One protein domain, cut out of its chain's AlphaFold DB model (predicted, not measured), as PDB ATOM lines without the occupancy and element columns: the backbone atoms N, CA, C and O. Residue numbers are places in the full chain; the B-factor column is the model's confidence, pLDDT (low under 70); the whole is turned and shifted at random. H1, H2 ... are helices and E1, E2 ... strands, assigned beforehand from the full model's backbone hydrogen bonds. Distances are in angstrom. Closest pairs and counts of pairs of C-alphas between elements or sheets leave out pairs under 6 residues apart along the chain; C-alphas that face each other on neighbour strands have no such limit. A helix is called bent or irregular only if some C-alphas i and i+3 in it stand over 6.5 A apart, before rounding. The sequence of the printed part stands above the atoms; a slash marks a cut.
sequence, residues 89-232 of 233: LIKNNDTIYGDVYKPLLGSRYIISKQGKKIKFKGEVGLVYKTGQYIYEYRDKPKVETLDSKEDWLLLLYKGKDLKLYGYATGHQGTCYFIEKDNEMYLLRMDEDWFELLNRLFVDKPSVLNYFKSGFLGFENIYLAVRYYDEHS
ATOM      1  N   LEU A  89     -27.928 -26.256 -50.753       92.31
ATOM      2  CA  LEU A  89     -26.599 -25.837 -50.339       92.31
ATOM      3  C   LEU A  89     -26.567 -24.306 -50.279       92.31
ATOM      4  O   LEU A  89     -26.848 -23.657 -51.282       92.31
ATOM      5  N   ILE A  90     -26.182 -23.739 -49.140       90.38
ATOM      6  CA  ILE A  90     -25.882 -22.315 -48.990       90.38
ATOM      7  C   ILE A  90     -24.367 -22.141 -49.071       90.38
ATOM      8  O   ILE A  90     -23.620 -22.698 -48.262       90.38
ATOM      9  N   LYS A  91     -23.915 -21.360 -50.053       81.75
ATOM     10  CA  LYS A  91     -22.508 -20.998 -50.249       81.75
ATOM     11  C   LYS A  91     -22.423 -19.538 -50.686       81.75
ATOM     12  O   LYS A  91     -23.102 -19.155 -51.625       81.75
ATOM     13  N   ASN A  92     -21.560 -18.740 -50.052       80.12
ATOM     14  CA  ASN A  92     -21.333 -17.327 -50.405       80.12
ATOM     15  C   ASN A  92     -22.618 -16.471 -50.447       80.12
ATOM     16  O   ASN A  92     -22.771 -15.643 -51.337       80.12
ATOM     17  N   ASN A  93     -23.537 -16.677 -49.499       79.69
ATOM     18  CA  ASN A  93     -24.869 -16.050 -49.455       79.69
ATOM     19  C   ASN A  93     -25.833 -16.438 -50.593       79.69
ATOM     20  O   ASN A  93     -26.950 -15.927 -50.622       79.69
ATOM     21  N   ASP A  94     -25.456 -17.376 -51.464       84.88
ATOM     22  CA  ASP A  94     -26.345 -17.953 -52.468       84.88
ATOM     23  C   ASP A  94     -26.886 -19.307 -52.002       84.88
ATOM     24  O   ASP A  94     -26.149 -20.137 -51.459       84.88
ATOM     25  N   THR A  95     -28.167 -19.560 -52.277       90.44
ATOM     26  CA  THR A  95     -28.813 -20.858 -52.043       90.44
ATOM     27  C   THR A  95     -28.988 -21.604 -53.360       90.44
ATOM     28  O   THR A  95     -29.674 -21.147 -54.273       90.44
ATOM     29  N   ILE A  96     -28.393 -22.790 -53.449       90.88
ATOM     30  CA  ILE A  96     -28.509 -23.704 -54.583       90.88
ATOM     31  C   ILE A  96     -29.445 -24.837 -54.174       90.88
ATOM     32  O   ILE A  96     -29.127 -25.583 -53.254       90.88
ATOM     33  N   TYR A  97     -30.564 -24.991 -54.878       92.00
ATOM     34  CA  TYR A  97     -31.520 -26.082 -54.654       92.00
ATOM     35  C   TYR A  97     -31.249 -27.274 -55.575       92.00
ATOM     36  O   TYR A  97     -30.939 -27.093 -56.761       92.00
ATOM     37  N   GLY A  98     -31.424 -28.484 -55.050       91.69
ATOM     38  CA  GLY A  98     -31.253 -29.746 -55.764       91.69
ATOM     39  C   GLY A  98     -30.784 -30.877 -54.850       91.69
ATOM     40  O   GLY A  98     -30.539 -30.663 -53.670       91.69
ATOM     41  N   ASP A  99     -30.617 -32.075 -55.396       93.50
ATOM     42  CA  ASP A  99     -30.354 -33.274 -54.597       93.50
ATOM     43  C   ASP A  99     -28.940 -33.263 -53.996       93.50
ATOM     44  O   ASP A  99     -27.941 -33.183 -54.727       93.50
ATOM     45  N   VAL A 100     -28.842 -33.355 -52.666       93.62
ATOM     46  CA  VAL A 100     -27.566 -33.392 -51.940       93.62
ATOM     47  C   VAL A 100     -27.122 -34.837 -51.728       93.62
ATOM     48  O   VAL A 100     -27.863 -35.693 -51.259       93.62
ATOM     49  N   TYR A 101     -25.851 -35.107 -52.019       92.06
ATOM     50  CA  TYR A 101     -25.244 -36.424 -51.890       92.06
ATOM     51  C   TYR A 101     -24.016 -36.382 -50.981       92.06
ATOM     52  O   TYR A 101     -23.090 -35.581 -51.168       92.06
ATOM     53  N   LYS A 102     -23.977 -37.321 -50.031       89.00
ATOM     54  CA  LYS A 102     -22.846 -37.586 -49.134       89.00
ATOM     55  C   LYS A 102     -22.278 -38.978 -49.440       89.00
ATOM     56  O   LYS A 102     -22.724 -39.955 -48.841       89.00
ATOM     57  N   PRO A 103     -21.335 -39.105 -50.389       86.12
ATOM     58  CA  PRO A 103     -20.719 -40.395 -50.664       86.12
ATOM     59  C   PRO A 103     -19.869 -40.850 -49.467       86.12
ATOM     60  O   PRO A 103     -19.314 -40.021 -48.747       86.12
ATOM     61  N   LEU A 104     -19.736 -42.169 -49.281       81.31
ATOM     62  CA  LEU A 104     -18.852 -42.752 -48.258       81.31
ATOM     63  C   LEU A 104     -17.383 -42.356 -48.473       81.31
ATOM     64  O   LEU A 104     -16.632 -42.199 -47.517       81.31
ATOM     65  N   LEU A 105     -16.987 -42.180 -49.737       79.50
ATOM     66  CA  LEU A 105     -15.660 -41.738 -50.147       79.50
ATOM     67  C   LEU A 105     -15.776 -40.537 -51.090       79.50
ATOM     68  O   LEU A 105     -16.545 -40.551 -52.052       79.50
ATOM     69  N   GLY A 106     -14.959 -39.515 -50.842       84.25
ATOM     70  CA  GLY A 106     -14.892 -38.303 -51.658       84.25
ATOM     71  C   GLY A 106     -15.721 -37.135 -51.121       84.25
ATOM     72  O   GLY A 106     -16.252 -37.154 -50.015       84.25
ATOM     73  N   SER A 107     -15.776 -36.057 -51.904       89.50
ATOM     74  CA  SER A 107     -16.459 -34.822 -51.505       89.50
ATOM     75  C   SER A 107     -17.974 -34.934 -51.640       89.50
ATOM     76  O   SER A 107     -18.479 -35.525 -52.599       89.50
ATOM     77  N   ARG A 108     -18.685 -34.280 -50.716       93.81
ATOM     78  CA  ARG A 108     -20.122 -34.024 -50.839       93.81
ATOM     79  C   ARG A 108     -20.397 -33.215 -52.110       93.81
ATOM     80  O   ARG A 108     -19.531 -32.482 -52.602       93.81
ATOM     81  N   TYR A 109     -21.582 -33.378 -52.678       94.88
ATOM     82  CA  TYR A 109     -21.990 -32.621 -53.858       94.88
ATOM     83  C   TYR A 109     -23.499 -32.429 -53.907       94.88
ATOM     84  O   TYR A 109     -24.243 -33.208 -53.323       94.88
ATOM     85  N   ILE A 110     -23.928 -31.406 -54.637       94.88
ATOM     86  CA  ILE A 110     -25.327 -31.159 -54.982       94.88
ATOM     87  C   ILE A 110     -25.500 -31.285 -56.496       94.88
ATOM     88  O   ILE A 110     -24.623 -30.867 -57.262       94.88
ATOM     89  N   ILE A 111     -26.597 -31.889 -56.941       94.81
ATOM     90  CA  ILE A 111     -27.048 -31.822 -58.333       94.81
ATOM     91  C   ILE A 111     -28.162 -30.784 -58.376       94.81
ATOM     92  O   ILE A 111     -29.268 -31.046 -57.926       94.81
ATOM     93  N   SER A 112     -27.854 -29.586 -58.878       92.25
ATOM     94  CA  SER A 112     -28.833 -28.494 -58.978       92.25
ATOM     95  C   SER A 112     -30.044 -28.895 -59.826       92.25
ATOM     96  O   SER A 112     -29.929 -29.764 -60.692       92.25
ATOM     97  N   LYS A 113     -31.166 -28.184 -59.681       87.44
ATOM     98  CA  LYS A 113     -32.357 -28.369 -60.537       87.44
ATOM     99  C   LYS A 113     -32.074 -28.275 -62.044       87.44
ATOM    100  O   LYS A 113     -32.793 -28.866 -62.838       87.44
ATOM    101  N   GLN A 114     -31.022 -27.564 -62.452       89.81
ATOM    102  CA  GLN A 114     -30.574 -27.471 -63.848       89.81
ATOM    103  C   GLN A 114     -29.670 -28.647 -64.278       89.81
ATOM    104  O   GLN A 114     -29.046 -28.595 -65.335       89.81
ATOM    105  N   GLY A 115     -29.527 -29.686 -63.450       90.81
ATOM    106  CA  GLY A 115     -28.703 -30.871 -63.716       90.81
ATOM    107  C   GLY A 115     -27.200 -30.674 -63.490       90.81
ATOM    108  O   GLY A 115     -26.417 -31.609 -63.656       90.81
ATOM    109  N   LYS A 116     -26.753 -29.477 -63.087       94.75
ATOM    110  CA  LYS A 116     -25.332 -29.202 -62.824       94.75
ATOM    111  C   LYS A 116     -24.889 -29.826 -61.501       94.75
ATOM    112  O   LYS A 116     -25.440 -29.506 -60.450       94.75
ATOM    113  N   LYS A 117     -23.833 -30.645 -61.548       95.25
ATOM    114  CA  LYS A 117     -23.152 -31.186 -60.363       95.25
ATOM    115  C   LYS A 117     -22.162 -30.174 -59.790       95.25
ATOM    116  O   LYS A 117     -21.242 -29.741 -60.483       95.25
ATOM    117  N   ILE A 118     -22.305 -29.850 -58.510       94.12
ATOM    118  CA  ILE A 118     -21.446 -28.913 -57.783       94.12
ATOM    119  C   ILE A 118     -20.884 -29.643 -56.564       94.12
ATOM    120  O   ILE A 118     -21.615 -29.995 -55.643       94.12
ATOM    121  N   LYS A 119     -19.576 -29.914 -56.576       94.69
ATOM    122  CA  LYS A 119     -18.873 -30.498 -55.427       94.69
ATOM    123  C   LYS A 119     -18.582 -29.410 -54.402       94.69
ATOM    124  O   LYS A 119     -18.194 -28.308 -54.780       94.69
ATOM    125  N   PHE A 120     -18.693 -29.748 -53.126       91.88
ATOM    126  CA  PHE A 120     -18.322 -28.859 -52.035       91.88
ATOM    127  C   PHE A 120     -17.524 -29.608 -50.968       91.88
ATOM    128  O   PHE A 120     -17.683 -30.813 -50.748       91.88
ATOM    129  N   LYS A 121     -16.604 -28.875 -50.344       87.38
ATOM    130  CA  LYS A 121     -15.803 -29.321 -49.205       87.38
ATOM    131  C   LYS A 121     -16.204 -28.498 -47.982       87.38
ATOM    132  O   LYS A 121     -16.951 -27.534 -48.119       87.38
ATOM    133  N   GLY A 122     -15.762 -28.938 -46.810       83.31
ATOM    134  CA  GLY A 122     -15.949 -28.173 -45.587       83.31
ATOM    135  C   GLY A 122     -15.248 -26.823 -45.698       83.31
ATOM    136  O   GLY A 122     -14.048 -26.778 -45.946       83.31
ATOM    137  N   GLU A 123     -16.024 -25.754 -45.594       87.44
ATOM    138  CA  GLU A 123     -15.587 -24.362 -45.501       87.44
ATOM    139  C   GLU A 123     -16.456 -23.746 -44.399       87.44
ATOM    140  O   GLU A 123     -17.668 -23.978 -44.396       87.44
ATOM    141  N   VAL A 124     -15.868 -23.038 -43.430       83.69
ATOM    142  CA  VAL A 124     -16.619 -22.512 -42.274       83.69
ATOM    143  C   VAL A 124     -17.789 -21.649 -42.751       83.69
ATOM    144  O   VAL A 124     -17.623 -20.764 -43.589       83.69
ATOM    145  N   GLY A 125     -18.984 -21.928 -42.226       79.06
ATOM    146  CA  GLY A 125     -20.223 -21.235 -42.598       79.06
ATOM    147  C   GLY A 125     -20.942 -21.804 -43.826       79.06
ATOM    148  O   GLY A 125     -22.019 -21.322 -44.171       79.06
ATOM    149  N   LEU A 126     -20.403 -22.843 -44.475       91.62
ATOM    150  CA  LEU A 126     -21.128 -23.587 -45.506       91.62
ATOM    151  C   LEU A 126     -22.255 -24.393 -44.842       91.62
ATOM    152  O   LEU A 126     -22.029 -25.080 -43.844       91.62
ATOM    153  N   VAL A 127     -23.465 -24.323 -45.398       92.00
ATOM    154  CA  VAL A 127     -24.656 -25.006 -44.862       92.00
ATOM    155  C   VAL A 127     -25.268 -25.866 -45.953       92.00
ATOM    156  O   VAL A 127     -25.391 -25.413 -47.087       92.00
ATOM    157  N   TYR A 128     -25.701 -27.083 -45.639       91.31
ATOM    158  CA  TYR A 128     -26.552 -27.856 -46.544       91.31
ATOM    159  C   TYR A 128     -27.726 -28.496 -45.808       91.31
ATOM    160  O   TYR A 128     -27.614 -28.857 -44.638       91.31
ATOM    161  N   LYS A 129     -28.838 -28.687 -46.513       86.81
ATOM    162  CA  LYS A 129     -29.985 -29.478 -46.063       86.81
ATOM    163  C   LYS A 129     -30.076 -30.751 -46.885       86.81
ATOM    164  O   LYS A 129     -29.963 -30.694 -48.107       86.81
ATOM    165  N   THR A 130     -30.293 -31.877 -46.213       84.56
ATOM    166  CA  THR A 130     -30.665 -33.133 -46.863       84.56
ATOM    167  C   THR A 130     -31.797 -33.824 -46.115       84.56
ATOM    168  O   THR A 130     -31.715 -34.050 -44.902       84.56
ATOM    169  N   GLY A 131     -32.896 -34.099 -46.817       79.75
ATOM    170  CA  GLY A 131     -34.147 -34.507 -46.188       79.75
ATOM    171  C   GLY A 131     -34.598 -33.457 -45.170       79.75
ATOM    172  O   GLY A 131     -34.720 -32.281 -45.499       79.75
ATOM    173  N   GLN A 132     -34.810 -33.867 -43.921       72.50
ATOM    174  CA  GLN A 132     -35.190 -32.966 -42.822       72.50
ATOM    175  C   GLN A 132     -33.999 -32.353 -42.067       72.50
ATOM    176  O   GLN A 132     -34.196 -31.531 -41.181       72.50
ATOM    177  N   TYR A 133     -32.769 -32.756 -42.386       79.44
ATOM    178  CA  TYR A 133     -31.590 -32.420 -41.594       79.44
ATOM    179  C   TYR A 133     -30.812 -31.270 -42.214       79.44
ATOM    180  O   TYR A 133     -30.499 -31.303 -43.405       79.44
ATOM    181  N   ILE A 134     -30.440 -30.294 -41.391       85.69
ATOM    182  CA  ILE A 134     -29.579 -29.176 -41.780       85.69
ATOM    183  C   ILE A 134     -28.215 -29.379 -41.134       85.69
ATOM    184  O   ILE A 134     -28.120 -29.614 -39.934       85.69
ATOM    185  N   TYR A 135     -27.155 -29.275 -41.923       88.62
ATOM    186  CA  TYR A 135     -25.781 -29.368 -41.458       88.62
ATOM    187  C   TYR A 135     -25.047 -28.064 -41.739       88.62
ATOM    188  O   TYR A 135     -25.169 -27.506 -42.829       88.62
ATOM    189  N   GLU A 136     -24.247 -27.616 -40.781       91.69
ATOM    190  CA  GLU A 136     -23.377 -26.447 -40.906       91.69
ATOM    191  C   GLU A 136     -21.933 -26.881 -40.660       91.69
ATOM    192  O   GLU A 136     -21.655 -27.651 -39.737       91.69
ATOM    193  N   TYR A 137     -21.013 -26.427 -41.508       92.69
ATOM    194  CA  TYR A 137     -19.594 -26.673 -41.300       92.69
ATOM    195  C   TYR A 137     -19.035 -25.643 -40.324       92.69
ATOM    196  O   TYR A 137     -19.133 -24.431 -40.560       92.69
ATOM    197  N   ARG A 138     -18.467 -26.129 -39.222       93.12
ATOM    198  CA  ARG A 138     -18.019 -25.310 -38.096       93.12
ATOM    199  C   ARG A 138     -16.656 -25.747 -37.592       93.12
ATOM    200  O   ARG A 138     -16.329 -26.936 -37.619       93.12
ATOM    201  N   ASP A 139     -15.950 -24.776 -37.029       93.56
ATOM    202  CA  ASP A 139     -14.865 -25.032 -36.092       93.56
ATOM    203  C   ASP A 139     -15.473 -25.426 -34.743       93.56
ATOM    204  O   ASP A 139     -16.446 -24.822 -34.286       93.56
ATOM    205  N   LYS A 140     -14.920 -26.452 -34.102       92.62
ATOM    206  CA  LYS A 140     -15.395 -26.959 -32.817       92.62
ATOM    207  C   LYS A 140     -14.252 -27.387 -31.896       92.62
ATOM    208  O   LYS A 140     -13.190 -27.816 -32.366       92.62
ATOM    209  N   PRO A 141     -14.468 -27.340 -30.568       92.38
ATOM    210  CA  PRO A 141     -13.649 -28.095 -29.634       92.38
ATOM    211  C   PRO A 141     -13.616 -29.574 -30.030       92.38
ATOM    212  O   PRO A 141     -14.616 -30.132 -30.486       92.38
ATOM    213  N   LYS A 142     -12.459 -30.214 -29.850       90.25
ATOM    214  CA  LYS A 142     -12.341 -31.658 -30.057       90.25
ATOM    215  C   LYS A 142     -13.108 -32.398 -28.966       90.25
ATOM    216  O   LYS A 142     -12.930 -32.084 -27.794       90.25
ATOM    217  N   VAL A 143     -13.886 -33.402 -29.354       87.19
ATOM    218  CA  VAL A 143     -14.545 -34.325 -28.418       87.19
ATOM    219  C   VAL A 143     -13.558 -35.361 -27.882       87.19
ATOM    220  O   VAL A 143     -13.596 -35.711 -26.710       87.19
ATOM    221  N   GLU A 144     -12.634 -35.818 -28.727       84.31
ATOM    222  CA  GLU A 144     -11.593 -36.785 -28.375       84.31
ATOM    223  C   GLU A 144     -10.284 -36.491 -29.125       84.31
ATOM    224  O   GLU A 144     -10.232 -35.675 -30.046       84.31
ATOM    225  N   THR A 145      -9.188 -37.153 -28.750       81.69
ATOM    226  CA  THR A 145      -7.842 -36.871 -29.287       81.69
ATOM    227  C   THR A 145      -7.775 -36.929 -30.819       81.69
ATOM    228  O   THR A 145      -7.146 -36.069 -31.452       81.69
ATOM    229  N   LEU A 146      -8.443 -37.924 -31.413       84.31
ATOM    230  CA  LEU A 146      -8.460 -38.179 -32.858       84.31
ATOM    231  C   LEU A 146      -9.570 -37.425 -33.601       84.31
ATOM    232  O   LEU A 146      -9.667 -37.533 -34.821       84.31
ATOM    233  N   ASP A 147     -10.358 -36.625 -32.890       86.25
ATOM    234  CA  ASP A 147     -11.409 -35.817 -33.483       86.25
ATOM    235  C   ASP A 147     -10.828 -34.650 -34.305       86.25
ATOM    236  O   ASP A 147      -9.763 -34.091 -33.996       86.25
ATOM    237  N   SER A 148     -11.544 -34.269 -35.360       87.44
ATOM    238  CA  SER A 148     -11.247 -33.083 -36.161       87.44
ATOM    239  C   SER A 148     -11.711 -31.818 -35.436       87.44
ATOM    240  O   SER A 148     -12.753 -31.807 -34.782       87.44
ATOM    241  N   LYS A 149     -10.966 -30.718 -35.589       91.19
ATOM    242  CA  LYS A 149     -11.413 -29.392 -35.127       91.19
ATOM    243  C   LYS A 149     -12.437 -28.749 -36.058       91.19
ATOM    244  O   LYS A 149     -13.048 -27.769 -35.671       91.19
ATOM    245  N   GLU A 150     -12.630 -29.303 -37.247       90.88
ATOM    246  CA  GLU A 150     -13.548 -28.779 -38.255       90.88
ATOM    247  C   GLU A 150     -14.435 -29.923 -38.743       90.88
ATOM    248  O   GLU A 150     -13.922 -30.958 -39.194       90.88
ATOM    249  N   ASP A 151     -15.755 -29.775 -38.647       91.31
ATOM    250  CA  ASP A 151     -16.681 -30.832 -39.058       91.31
ATOM    251  C   ASP A 151     -18.056 -30.295 -39.474       91.31
ATOM    252  O   ASP A 151     -18.424 -29.145 -39.235       91.31
ATOM    253  N   TRP A 152     -18.824 -31.170 -40.116       90.62
ATOM    254  CA  TRP A 152     -20.234 -30.983 -40.417       90.62
ATOM    255  C   TRP A 152     -21.070 -31.321 -39.191       90.62
ATOM    256  O   TRP A 152     -21.282 -32.496 -38.889       90.62
ATOM    257  N   LEU A 153     -21.581 -30.295 -38.521       90.88
ATOM    258  CA  LEU A 153     -22.423 -30.463 -37.345       90.88
ATOM    259  C   LEU A 153     -23.896 -30.423 -37.739       90.88
ATOM    260  O   LEU A 153     -24.291 -29.628 -38.592       90.88
ATOM    261  N   LEU A 154     -24.709 -31.282 -37.125       88.12
ATOM    262  CA  LEU A 154     -26.155 -31.267 -37.327       88.12
ATOM    263  C   LEU A 154     -26.731 -30.063 -36.582       88.12
ATOM    264  O   LEU A 154     -26.665 -30.027 -35.360       88.12
ATOM    265  N   LEU A 155     -27.297 -29.089 -37.288       86.88
ATOM    266  CA  LEU A 155     -27.958 -27.941 -36.674       86.88
ATOM    267  C   LEU A 155     -29.314 -28.388 -36.117       86.88
ATOM    268  O   LEU A 155     -30.232 -28.688 -36.877       86.88
ATOM    269  N   LEU A 156     -29.418 -28.445 -34.792       84.69
ATOM    270  CA  LEU A 156     -30.637 -28.832 -34.081       84.69
ATOM    271  C   LEU A 156     -31.517 -27.622 -33.778       84.69
ATOM    272  O   LEU A 156     -32.733 -27.726 -33.850       84.69
ATOM    273  N   TYR A 157     -30.913 -26.478 -33.450       84.69
ATOM    274  CA  TYR A 157     -31.645 -25.247 -33.163       84.69
ATOM    275  C   TYR A 157     -30.851 -24.021 -33.606       84.69
ATOM    276  O   TYR A 157     -29.639 -23.954 -33.399       84.69
ATOM    277  N   LYS A 158     -31.538 -23.033 -34.182       86.50
ATOM    278  CA  LYS A 158     -30.970 -21.731 -34.536       86.50
ATOM    279  C   LYS A 158     -31.822 -20.634 -33.910       86.50
ATOM    280  O   LYS A 158     -32.847 -20.262 -34.476       86.50
ATOM    281  N   GLY A 159     -31.377 -20.156 -32.756       84.56
ATOM    282  CA  GLY A 159     -31.967 -19.020 -32.067       84.56
ATOM    283  C   GLY A 159     -31.422 -17.689 -32.574       84.56
ATOM    284  O   GLY A 159     -30.636 -17.630 -33.528       84.56
ATOM    285  N   LYS A 160     -31.844 -16.615 -31.913       81.69
ATOM    286  CA  LYS A 160     -31.344 -15.254 -32.135       81.69
ATOM    287  C   LYS A 160     -29.926 -15.098 -31.587       81.69
ATOM    288  O   LYS A 160     -29.058 -14.600 -32.300       81.69
ATOM    289  N   ASP A 161     -29.710 -15.572 -30.363       83.75
ATOM    290  CA  ASP A 161     -28.473 -15.330 -29.604       83.75
ATOM    291  C   ASP A 161     -27.611 -16.591 -29.435       83.75
ATOM    292  O   ASP A 161     -26.485 -16.527 -28.941       83.75
ATOM    293  N   LEU A 162     -28.124 -17.750 -29.854       90.75
ATOM    294  CA  LEU A 162     -27.406 -19.016 -29.774       90.75
ATOM    295  C   LEU A 162     -27.765 -19.983 -30.904       90.75
ATOM    296  O   LEU A 162     -28.771 -19.839 -31.606       90.75
ATOM    297  N   LYS A 163     -26.956 -21.026 -31.053       90.62
ATOM    298  CA  LYS A 163     -27.273 -22.202 -31.865       90.62
ATOM    299  C   LYS A 163     -26.963 -23.472 -31.086       90.62
ATOM    300  O   LYS A 163     -26.054 -23.495 -30.263       90.62
ATOM    301  N   LEU A 164     -27.704 -24.535 -31.373       91.50
ATOM    302  CA  LEU A 164     -27.441 -25.874 -30.860       91.50
ATOM    303  C   LEU A 164     -27.115 -26.804 -32.013       91.50
ATOM    304  O   LEU A 164     -27.865 -26.897 -32.989       91.50
ATOM    305  N   TYR A 165     -26.045 -27.561 -31.834       90.50
ATOM    306  CA  TYR A 165     -25.609 -28.584 -32.758       90.50
ATOM    307  C   TYR A 165     -25.562 -29.955 -32.094       90.50
ATOM    308  O   TYR A 165     -25.158 -30.081 -30.941       90.50
ATOM    309  N   GLY A 166     -25.929 -30.987 -32.848       88.12
ATOM    310  CA  GLY A 166     -25.719 -32.387 -32.500       88.12
ATOM    311  C   GLY A 166     -24.473 -32.944 -33.182       88.12
ATOM    312  O   GLY A 166     -24.203 -32.656 -34.354       88.12
ATOM    313  N   TYR A 167     -23.736 -33.781 -32.456       86.88
ATOM    314  CA  TYR A 167     -22.560 -34.477 -32.956       86.88
ATOM    315  C   TYR A 167     -22.564 -35.941 -32.514       86.88
ATOM    316  O   TYR A 167     -22.459 -36.254 -31.329       86.88
ATOM    317  N   ALA A 168     -22.704 -36.849 -33.479       72.44
ATOM    318  CA  ALA A 168     -22.649 -38.283 -33.228       72.44
ATOM    319  C   ALA A 168     -21.209 -38.775 -33.419       72.44
ATOM    320  O   ALA A 168     -20.758 -38.944 -34.554       72.44
ATOM    321  N   THR A 169     -20.492 -39.018 -32.320       56.50
ATOM    322  CA  THR A 169     -19.255 -39.804 -32.365       56.50
ATOM    323  C   THR A 169     -19.649 -41.277 -32.390       56.50
ATOM    324  O   THR A 169     -20.517 -41.716 -31.642       56.50
ATOM    325  N   GLY A 170     -19.058 -42.068 -33.286       43.09
ATOM    326  CA  GLY A 170     -19.482 -43.448 -33.561       43.09
ATOM    327  C   GLY A 170     -19.438 -44.434 -32.382       43.09
ATOM    328  O   GLY A 170     -19.784 -45.592 -32.587       43.09
ATOM    329  N   HIS A 171     -19.042 -44.018 -31.172       31.92
ATOM    330  CA  HIS A 171     -18.938 -44.891 -30.000       31.92
ATOM    331  C   HIS A 171     -19.321 -44.272 -28.644       31.92
ATOM    332  O   HIS A 171     -19.290 -44.986 -27.643       31.92
ATOM    333  N   GLN A 172     -19.734 -43.005 -28.570       37.34
ATOM    334  CA  GLN A 172     -20.193 -42.388 -27.320       37.34
ATOM    335  C   GLN A 172     -21.434 -41.546 -27.612       37.34
ATOM    336  O   GLN A 172     -21.545 -40.956 -28.682       37.34
ATOM    337  N   GLY A 173     -22.410 -41.574 -26.703       51.41
ATOM    338  CA  GLY A 173     -23.711 -40.932 -26.888       51.41
ATOM    339  C   GLY A 173     -23.595 -39.498 -27.412       51.41
ATOM    340  O   GLY A 173     -22.651 -38.786 -27.083       51.41
ATOM    341  N   THR A 174     -24.547 -39.113 -28.262       74.69
ATOM    342  CA  THR A 174     -24.657 -37.805 -28.923       74.69
ATOM    343  C   THR A 174     -24.124 -36.669 -28.049       74.69
ATOM    344  O   THR A 174     -24.718 -36.347 -27.026       74.69
ATOM    345  N   CYS A 175     -23.004 -36.064 -28.444       88.62
ATOM    346  CA  CYS A 175     -22.512 -34.840 -27.820       88.62
ATOM    347  C   CYS A 175     -23.237 -33.646 -28.439       88.62
ATOM    348  O   CYS A 175     -23.661 -33.698 -29.601       88.62
ATOM    349  N   TYR A 176     -23.338 -32.555 -27.687       91.44
ATOM    350  CA  TYR A 176     -23.899 -31.311 -28.199       91.44
ATOM    351  C   TYR A 176     -22.845 -30.216 -28.225       91.44
ATOM    352  O   TYR A 176     -21.935 -30.194 -27.400       91.44
ATOM    353  N   PHE A 177     -23.001 -29.279 -29.152       94.75
ATOM    354  CA  PHE A 177     -22.303 -28.004 -29.096       94.75
ATOM    355  C   PHE A 177     -23.322 -26.880 -28.992       94.75
ATOM    356  O   PHE A 177     -24.256 -26.831 -29.792       94.75
ATOM    357  N   ILE A 178     -23.135 -25.979 -28.033       94.94
ATOM    358  CA  ILE A 178     -23.849 -24.702 -27.998       94.94
ATOM    359  C   ILE A 178     -22.906 -23.640 -28.538       94.94
ATOM    360  O   ILE A 178     -21.802 -23.480 -28.028       94.94
ATOM    361  N   GLU A 179     -23.349 -22.913 -29.552       94.25
ATOM    362  CA  GLU A 179     -22.701 -21.679 -29.974       94.25
ATOM    363  C   GLU A 179     -23.413 -20.505 -29.325       94.25
ATOM    364  O   GLU A 179     -24.619 -20.354 -29.513       94.25
ATOM    365  N   LYS A 180     -22.688 -19.683 -28.576       93.06
ATOM    366  CA  LYS A 180     -23.210 -18.463 -27.952       93.06
ATOM    367  C   LYS A 180     -22.099 -17.423 -27.954       93.06
ATOM    368  O   LYS A 180     -20.950 -17.767 -27.706       93.06
ATOM    369  N   ASP A 181     -22.423 -16.175 -28.288       91.62
ATOM    370  CA  ASP A 181     -21.442 -15.079 -28.358       91.62
ATOM    371  C   ASP A 181     -20.245 -15.372 -29.302       91.62
ATOM    372  O   ASP A 181     -19.125 -14.925 -29.075       91.62
ATOM    373  N   ASN A 182     -20.497 -16.112 -30.394       88.94
ATOM    374  CA  ASN A 182     -19.503 -16.638 -31.349       88.94
ATOM    375  C   ASN A 182     -18.483 -17.632 -30.759       88.94
ATOM    376  O   ASN A 182     -17.490 -17.955 -31.415       88.94
ATOM    377  N   GLU A 183     -18.720 -18.147 -29.554       94.38
ATOM    378  CA  GLU A 183     -17.926 -19.213 -28.949       94.38
ATOM    379  C   GLU A 183     -18.674 -20.547 -28.988       94.38
ATOM    380  O   GLU A 183     -19.889 -20.603 -28.801       94.38
ATOM    381  N   MET A 184     -17.933 -21.632 -29.224       95.25
ATOM    382  CA  MET A 184     -18.457 -23.000 -29.281       95.25
ATOM    383  C   MET A 184     -18.148 -23.749 -27.985       95.25
ATOM    384  O   MET A 184     -16.986 -23.996 -27.659       95.25
ATOM    385  N   TYR A 185     -19.196 -24.179 -27.287       95.56
ATOM    386  CA  TYR A 185     -19.125 -24.896 -26.019       95.56
ATOM    387  C   TYR A 185     -19.549 -26.351 -26.202       95.56
ATOM    388  O   TYR A 185     -20.648 -26.627 -26.678       95.56
ATOM    389  N   LEU A 186     -18.678 -27.281 -25.816       94.25
ATOM    390  CA  LEU A 186     -18.932 -28.718 -25.880       94.25
ATOM    391  C   LEU A 186     -19.698 -29.184 -24.634       94.25
ATOM    392  O   LEU A 186     -19.265 -28.949 -23.512       94.25
ATOM    393  N   LEU A 187     -20.814 -29.875 -24.849       92.81
ATOM    394  CA  LEU A 187     -21.612 -30.551 -23.832       92.81
ATOM    395  C   LEU A 187     -21.488 -32.060 -24.015       92.81
ATOM    396  O   LEU A 187     -21.919 -32.616 -25.033       92.81
ATOM    397  N   ARG A 188     -20.935 -32.718 -22.998       89.19
ATOM    398  CA  ARG A 188     -20.763 -34.169 -22.947       89.19
ATOM    399  C   ARG A 188     -21.507 -34.757 -21.762       89.19
ATOM    400  O   ARG A 188     -21.489 -34.200 -20.671       89.19
ATOM    401  N   MET A 189     -22.150 -35.898 -21.986       85.62
ATOM    402  CA  MET A 189     -22.950 -36.562 -20.957       85.62
ATOM    403  C   MET A 189     -22.097 -37.052 -19.776       85.62
ATOM    404  O   MET A 189     -22.598 -37.122 -18.659       85.62
ATOM    405  N   ASP A 190     -20.830 -37.396 -20.025       85.06
ATOM    406  CA  ASP A 190     -19.861 -37.885 -19.038       85.06
ATOM    407  C   ASP A 190     -19.089 -36.770 -18.303       85.06
ATOM    408  O   ASP A 190     -18.255 -37.067 -17.451       85.06
ATOM    409  N   GLU A 191     -19.375 -35.501 -18.598       87.31
ATOM    410  CA  GLU A 191     -18.786 -34.326 -17.941       87.31
ATOM    411  C   GLU A 191     -19.850 -33.550 -17.142       87.31
ATOM    412  O   GLU A 191     -21.037 -33.877 -17.187       87.31
ATOM    413  N   ASP A 192     -19.452 -32.496 -16.413       89.25
ATOM    414  CA  ASP A 192     -20.392 -31.615 -15.699       89.25
ATOM    415  C   ASP A 192     -21.098 -30.640 -16.661       89.25
ATOM    416  O   ASP A 192     -20.925 -29.417 -16.655       89.25
ATOM    417  N   TRP A 193     -21.895 -31.214 -17.562       90.94
ATOM    418  CA  TRP A 193     -22.668 -30.469 -18.550       90.94
ATOM    419  C   TRP A 193     -23.677 -29.522 -17.891       90.94
ATOM    420  O   TRP A 193     -24.003 -28.484 -18.466       90.94
ATOM    421  N   PHE A 194     -24.165 -29.846 -16.689       91.44
ATOM    422  CA  PHE A 194     -25.130 -29.006 -15.991       91.44
ATOM    423  C   PHE A 194     -24.482 -27.735 -15.432       91.44
ATOM    424  O   PHE A 194     -25.072 -26.657 -15.552       91.44
ATOM    425  N   GLU A 195     -23.259 -27.811 -14.897       92.25
ATOM    426  CA  GLU A 195     -22.487 -26.621 -14.518       92.25
ATOM    427  C   GLU A 195     -22.230 -25.712 -15.729       92.25
ATOM    428  O   GLU A 195     -22.397 -24.490 -15.640       92.25
ATOM    429  N   LEU A 196     -21.892 -26.292 -16.885       93.81
ATOM    430  CA  LEU A 196     -21.717 -25.523 -18.117       93.81
ATOM    431  C   LEU A 196     -23.013 -24.809 -18.528       93.81
ATOM    432  O   LEU A 196     -22.974 -23.609 -18.802       93.81
ATOM    433  N   LEU A 197     -24.162 -25.496 -18.519       93.38
ATOM    434  CA  LEU A 197     -25.458 -24.859 -18.788       93.38
ATOM    435  C   LEU A 197     -25.768 -23.744 -17.783       93.38
ATOM    436  O   LEU A 197     -26.266 -22.693 -18.178       93.38
ATOM    437  N   ASN A 198     -25.443 -23.937 -16.501       92.56
ATOM    438  CA  ASN A 198     -25.627 -22.915 -15.471       92.56
ATOM    439  C   ASN A 198     -24.814 -21.646 -15.769       92.56
ATOM    440  O   ASN A 198     -25.301 -20.533 -15.581       92.56
ATOM    441  N   ARG A 199     -23.596 -21.808 -16.292       93.38
ATOM    442  CA  ARG A 199     -22.756 -20.697 -16.754       93.38
ATOM    443  C   ARG A 199     -23.309 -20.028 -18.011       93.38
ATOM    444  O   ARG A 199     -23.345 -18.803 -18.071       93.38
ATOM    445  N   LEU A 200     -23.725 -20.816 -19.002       93.12
ATOM    446  CA  LEU A 200     -24.205 -20.307 -20.292       93.12
ATOM    447  C   LEU A 200     -25.554 -19.590 -20.187       93.12
ATOM    448  O   LEU A 200     -25.782 -18.642 -20.934       93.12
ATOM    449  N   PHE A 201     -26.416 -20.025 -19.266       91.81
ATOM    450  CA  PHE A 201     -27.762 -19.486 -19.044       91.81
ATOM    451  C   PHE A 201     -27.877 -18.719 -17.720       91.81
ATOM    452  O   PHE A 201     -28.953 -18.661 -17.118       91.81
ATOM    453  N   VAL A 202     -26.773 -18.146 -17.231       90.62
ATOM    454  CA  VAL A 202     -26.728 -17.408 -15.954       90.62
ATOM    455  C   VAL A 202     -27.669 -16.196 -15.938       90.62
ATOM    456  O   VAL A 202     -28.245 -15.852 -14.909       90.62
ATOM    457  N   ASP A 203     -27.872 -15.581 -17.099       89.25
ATOM    458  CA  ASP A 203     -28.813 -14.493 -17.356       89.25
ATOM    459  C   ASP A 203     -30.280 -14.953 -17.333       89.25
ATOM    460  O   ASP A 203     -31.197 -14.129 -17.284       89.25
ATOM    461  N   LYS A 204     -30.516 -16.269 -17.323       87.50
ATOM    462  CA  LYS A 204     -31.845 -16.864 -17.391       87.50
ATOM    463  C   LYS A 204     -31.989 -18.135 -16.543       87.50
ATOM    464  O   LYS A 204     -32.249 -19.228 -17.056       87.50
ATOM    465  N   PRO A 205     -31.939 -18.003 -15.209       85.19
ATOM    466  CA  PRO A 205     -31.904 -19.151 -14.307       85.19
ATOM    467  C   PRO A 205     -33.171 -20.021 -14.341       85.19
ATOM    468  O   PRO A 205     -33.116 -21.176 -13.921       85.19
ATOM    469  N   SER A 206     -34.305 -19.515 -14.846       86.94
ATOM    470  CA  SER A 206     -35.549 -20.292 -14.936       86.94
ATOM    471  C   SER A 206     -35.440 -21.501 -15.867       86.94
ATOM    472  O   SER A 206     -36.081 -22.513 -15.593       86.94
ATOM    473  N   VAL A 207     -34.580 -21.453 -16.897       85.38
ATOM    474  CA  VAL A 207     -34.301 -22.599 -17.791       85.38
ATOM    475  C   VAL A 207     -33.819 -23.801 -16.974       85.38
ATOM    476  O   VAL A 207     -34.223 -24.941 -17.194       85.38
ATOM    477  N   LEU A 208     -32.972 -23.532 -15.980       87.06
ATOM    478  CA  LEU A 208     -32.292 -24.548 -15.184       87.06
ATOM    479  C   LEU A 208     -33.228 -25.231 -14.186       87.06
ATOM    480  O   LEU A 208     -32.922 -26.327 -13.720       87.06
ATOM    481  N   ASN A 209     -34.370 -24.619 -13.855       86.75
ATOM    482  CA  ASN A 209     -35.329 -25.200 -12.915       86.75
ATOM    483  C   ASN A 209     -35.913 -26.517 -13.435       86.75
ATOM    484  O   ASN A 209     -36.146 -27.421 -12.637       86.75
ATOM    485  N   TYR A 210     -36.074 -26.655 -14.751       84.25
ATOM    486  CA  TYR A 210     -36.570 -27.883 -15.368       84.25
ATOM    487  C   TYR A 210     -35.569 -29.047 -15.297       84.25
ATOM    488  O   TYR A 210     -35.970 -30.204 -15.231       84.25
ATOM    489  N   PHE A 211     -34.267 -28.760 -15.256       85.19
ATOM    490  CA  PHE A 211     -33.248 -29.778 -14.987       85.19
ATOM    491  C   PHE A 211     -33.148 -30.087 -13.492       85.19
ATOM    492  O   PHE A 211     -33.081 -31.248 -13.105       85.19
ATOM    493  N   LYS A 212     -33.202 -29.059 -12.632       85.12
ATOM    494  CA  LYS A 212     -33.172 -29.229 -11.166       85.12
ATOM    495  C   LYS A 212     -34.360 -30.039 -10.647       85.12
ATOM    496  O   LYS A 212     -34.203 -30.787  -9.689       85.12
ATOM    497  N   SER A 213     -35.533 -29.909 -11.270       83.94
ATOM    498  CA  SER A 213     -36.713 -30.724 -10.952       83.94
ATOM    499  C   SER A 213     -36.624 -32.158 -11.488       83.94
ATOM    500  O   SER A 213     -37.471 -32.988 -11.162       83.94
ATOM    501  N   GLY A 214     -35.622 -32.455 -12.320       82.12
ATOM    502  CA  GLY A 214     -35.478 -33.717 -13.037       82.12
ATOM    503  C   GLY A 214     -36.427 -33.862 -14.226       82.12
ATOM    504  O   GLY A 214     -36.489 -34.945 -14.803       82.12
ATOM    505  N   PHE A 215     -37.193 -32.831 -14.598       84.44
ATOM    506  CA  PHE A 215     -38.105 -32.891 -15.742       84.44
ATOM    507  C   PHE A 215     -37.354 -33.024 -17.078       84.44
ATOM    508  O   PHE A 215     -37.726 -33.864 -17.893       84.44
ATOM    509  N   LEU A 216     -36.276 -32.261 -17.270       86.06
ATOM    510  CA  LEU A 216     -35.386 -32.371 -18.430       86.06
ATOM    511  C   LEU A 216     -34.105 -33.127 -18.069       86.06
ATOM    512  O   LEU A 216     -33.508 -32.888 -17.018       86.06
ATOM    513  N   GLY A 217     -33.673 -34.003 -18.975       85.88
ATOM    514  CA  GLY A 217     -32.360 -34.647 -18.955       85.88
ATOM    515  C   GLY A 217     -31.427 -34.110 -20.042       85.88
ATOM    516  O   GLY A 217     -31.789 -33.224 -20.819       85.88
ATOM    517  N   PHE A 218     -30.223 -34.679 -20.125       86.88
ATOM    518  CA  PHE A 218     -29.226 -34.346 -21.153       86.88
ATOM    519  C   PHE A 218     -29.774 -34.535 -22.582       86.88
ATOM    520  O   PHE A 218     -29.502 -33.754 -23.488       86.88
ATOM    521  N   GLU A 219     -30.622 -35.538 -22.787       83.62
ATOM    522  CA  GLU A 219     -31.333 -35.794 -24.041       83.62
ATOM    523  C   GLU A 219     -32.281 -34.658 -24.462       83.62
ATOM    524  O   GLU A 219     -32.641 -34.570 -25.632       83.62
ATOM    525  N   ASN A 220     -32.664 -33.774 -23.536       84.94
ATOM    526  CA  ASN A 220     -33.621 -32.697 -23.767       84.94
ATOM    527  C   ASN A 220     -32.970 -31.307 -23.861       84.94
ATOM    528  O   ASN A 220     -33.663 -30.297 -23.716       84.94
ATOM    529  N   ILE A 221     -31.658 -31.224 -24.126       88.31
ATOM    530  CA  ILE A 221     -30.942 -29.940 -24.273       88.31
ATOM    531  C   ILE A 221     -31.613 -29.026 -25.310       88.31
ATOM    532  O   ILE A 221     -31.679 -27.818 -25.096       88.31
ATOM    533  N   TYR A 222     -32.187 -29.583 -26.382       87.44
ATOM    534  CA  TYR A 222     -32.972 -28.818 -27.356       87.44
ATOM    535  C   TYR A 222     -34.102 -28.005 -26.704       87.44
ATOM    536  O   TYR A 222     -34.246 -26.818 -26.987       87.44
ATOM    537  N   LEU A 223     -34.879 -28.619 -25.803       86.44
ATOM    538  CA  LEU A 223     -36.012 -27.964 -25.141       86.44
ATOM    539  C   LEU A 223     -35.543 -26.821 -24.241       86.44
ATOM    540  O   LEU A 223     -36.163 -25.760 -24.215       86.44
ATOM    541  N   ALA A 224     -34.419 -27.011 -23.551       87.81
ATOM    542  CA  ALA A 224     -33.817 -25.978 -22.720       87.81
ATOM    543  C   ALA A 224     -33.299 -24.794 -23.537       87.81
ATOM    544  O   ALA A 224     -33.568 -23.642 -23.208       87.81
ATOM    545  N   VAL A 225     -32.584 -25.088 -24.622       87.19
ATOM    546  CA  VAL A 225     -32.058 -24.090 -25.553       87.19
ATOM    547  C   VAL A 225     -33.193 -23.277 -26.181       87.19
ATOM    548  O   VAL A 225     -33.130 -22.051 -26.230       87.19
ATOM    549  N   ARG A 226     -34.263 -23.950 -26.606       85.38
ATOM    550  CA  ARG A 226     -35.457 -23.300 -27.141       85.38
ATOM    551  C   ARG A 226     -36.148 -22.422 -26.100       85.38
ATOM    552  O   ARG A 226     -36.493 -21.286 -26.400       85.38
ATOM    553  N   TYR A 227     -36.334 -22.927 -24.878       85.69
ATOM    554  CA  TYR A 227     -36.919 -22.143 -23.792       85.69
ATOM    555  C   TYR A 227     -36.088 -20.893 -23.489       85.69
ATOM    556  O   TYR A 227     -36.659 -19.828 -23.234       85.69
ATOM    557  N   TYR A 228     -34.756 -21.019 -23.526       86.69
ATOM    558  CA  TYR A 228     -33.848 -19.893 -23.363       86.69
ATOM    559  C   TYR A 228     -34.134 -18.808 -24.403       86.69
ATOM    560  O   TYR A 228     -34.493 -17.697 -24.016       86.69
ATOM    561  N   ASP A 229     -34.066 -19.157 -25.689       83.19
ATOM    562  CA  ASP A 229     -34.220 -18.218 -26.805       83.19
ATOM    563  C   ASP A 229     -35.616 -17.575 -26.855       83.19
ATOM    564  O   ASP A 229     -35.732 -16.356 -26.945       83.19
ATOM    565  N   GLU A 230     -36.690 -18.357 -26.688       79.69
ATOM    566  CA  GLU A 230     -38.079 -17.861 -26.766       79.69
ATOM    567  C   GLU A 230     -38.453 -16.875 -25.654       79.69
ATOM    568  O   GLU A 230     -39.445 -16.151 -25.762       79.69
ATOM    569  N   HIS A 231     -37.687 -16.859 -24.569       77.81
ATOM    570  CA  HIS A 231     -37.909 -15.952 -23.455       77.81
ATOM    571  C   HIS A 231     -36.783 -14.909 -23.332       77.81
ATOM    572  O   HIS A 231     -36.785 -14.151 -22.358       77.81
ATOM    573  N   SER A 232     -35.810 -14.879 -24.245       68.81
ATOM    574  CA  SER A 232     -34.825 -13.798 -24.365       68.81
ATOM    575  C   SER A 232     -35.458 -12.593 -25.076       68.81
ATOM    576  O   SER A 232     -36.335 -12.755 -25.923       68.81
TER     577      SER A 232
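This is residues 89 to 232 of the 233 residues of an uncharacterized protein of Flavobacterium beibuense F44-8 (UniProt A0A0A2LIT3). One long, strongly twisted antiparallel sheet of ten strands makes most of the length; at one end it folds over at the bent strand E2, the small leaf E4 E3 partly facing the rest, and at the other end H1 and H3 pack on one face, with H2 against H3 and off the sheet. The printed part has 144 residues, with strands E1 to E10 first along the chain and helices H1, H2 and H3 after them. The sheet's order is E4 E3 E2 E1 E5 E6 E7 E8 E9 E10, and the class is mixed, helices and strands. The whole is compact, with a radius of gyration of the C-alphas of 16.8 A, yet elongated, spanning 53 by 34 by 24 A.

E1, residues 89 to 91, and E2, residues 94 to 101, form a hairpin, with N 96 and O 89 at 2.8 A. E2 bends by 79 degrees at residue 98 and is the hinge of a folded sheet, one sheet bent back on itself into two leaves. Its residues 98 to 101 pair with E3, residues 108 to 112, with N 101 and O 109 at 2.8 A. E4, residues 117 to 120, is an edge strand beside E3, with N 118 and O 110 at 2.8 A. These four strands are a meander, each the antiparallel neighbour of the one before. A second meander holds E5, residues 127 to 130, E6, 133 to 139, E7, 150 to 158, E8, 162 to 169, E9, 172 to 180, and E10, 183 to 187, the other edge strand. E5 is beside E1, with N 90 and O 127 at 2.8 A. E7 bends by 68 degrees at residue 155. H1, residues 193 to 200, is on the sheet over E10, at a height of 9.1 A. H3, residues 218 to 230, is on the same face, over E8 and only just over E9, on which 3 of its C-alphas fall; its Tyr 222 is closest to E8 at Leu 164, C-alphas 7.2 A apart. H2, residues 206 to 212, touches residues 224 to 228 of H3, closest at the C-alphas of Val 207 and Ala 224, 6.0 A apart, at a shallow tilt of 14 degrees, opposite ways. Every O i to N i+4 pair is within hydrogen-bond range in H1, against 7 of 9 in H3 and 1 of 3 in H2, where 3 of 4 O i to N i+3 pairs are.

E1 begins at C-alpha 89, (-26.599, -25.837, -50.339). E8 measures 22.5 A and E9 24.1 A. H3 measures 19.5 A, is irregular, with C-alphas 219 and 222 at 7.9 A, and ends at C-alpha 230, (-38.079, -17.861, -26.766).

The C-alphas of Gly 115 and Ser 213 are the two farthest apart, at 53.4 A. The printed part has no cut, and no link is long. The mean pLDDT of the printed part is 86.5; residues 169 to 173 and residue 232 are under 70.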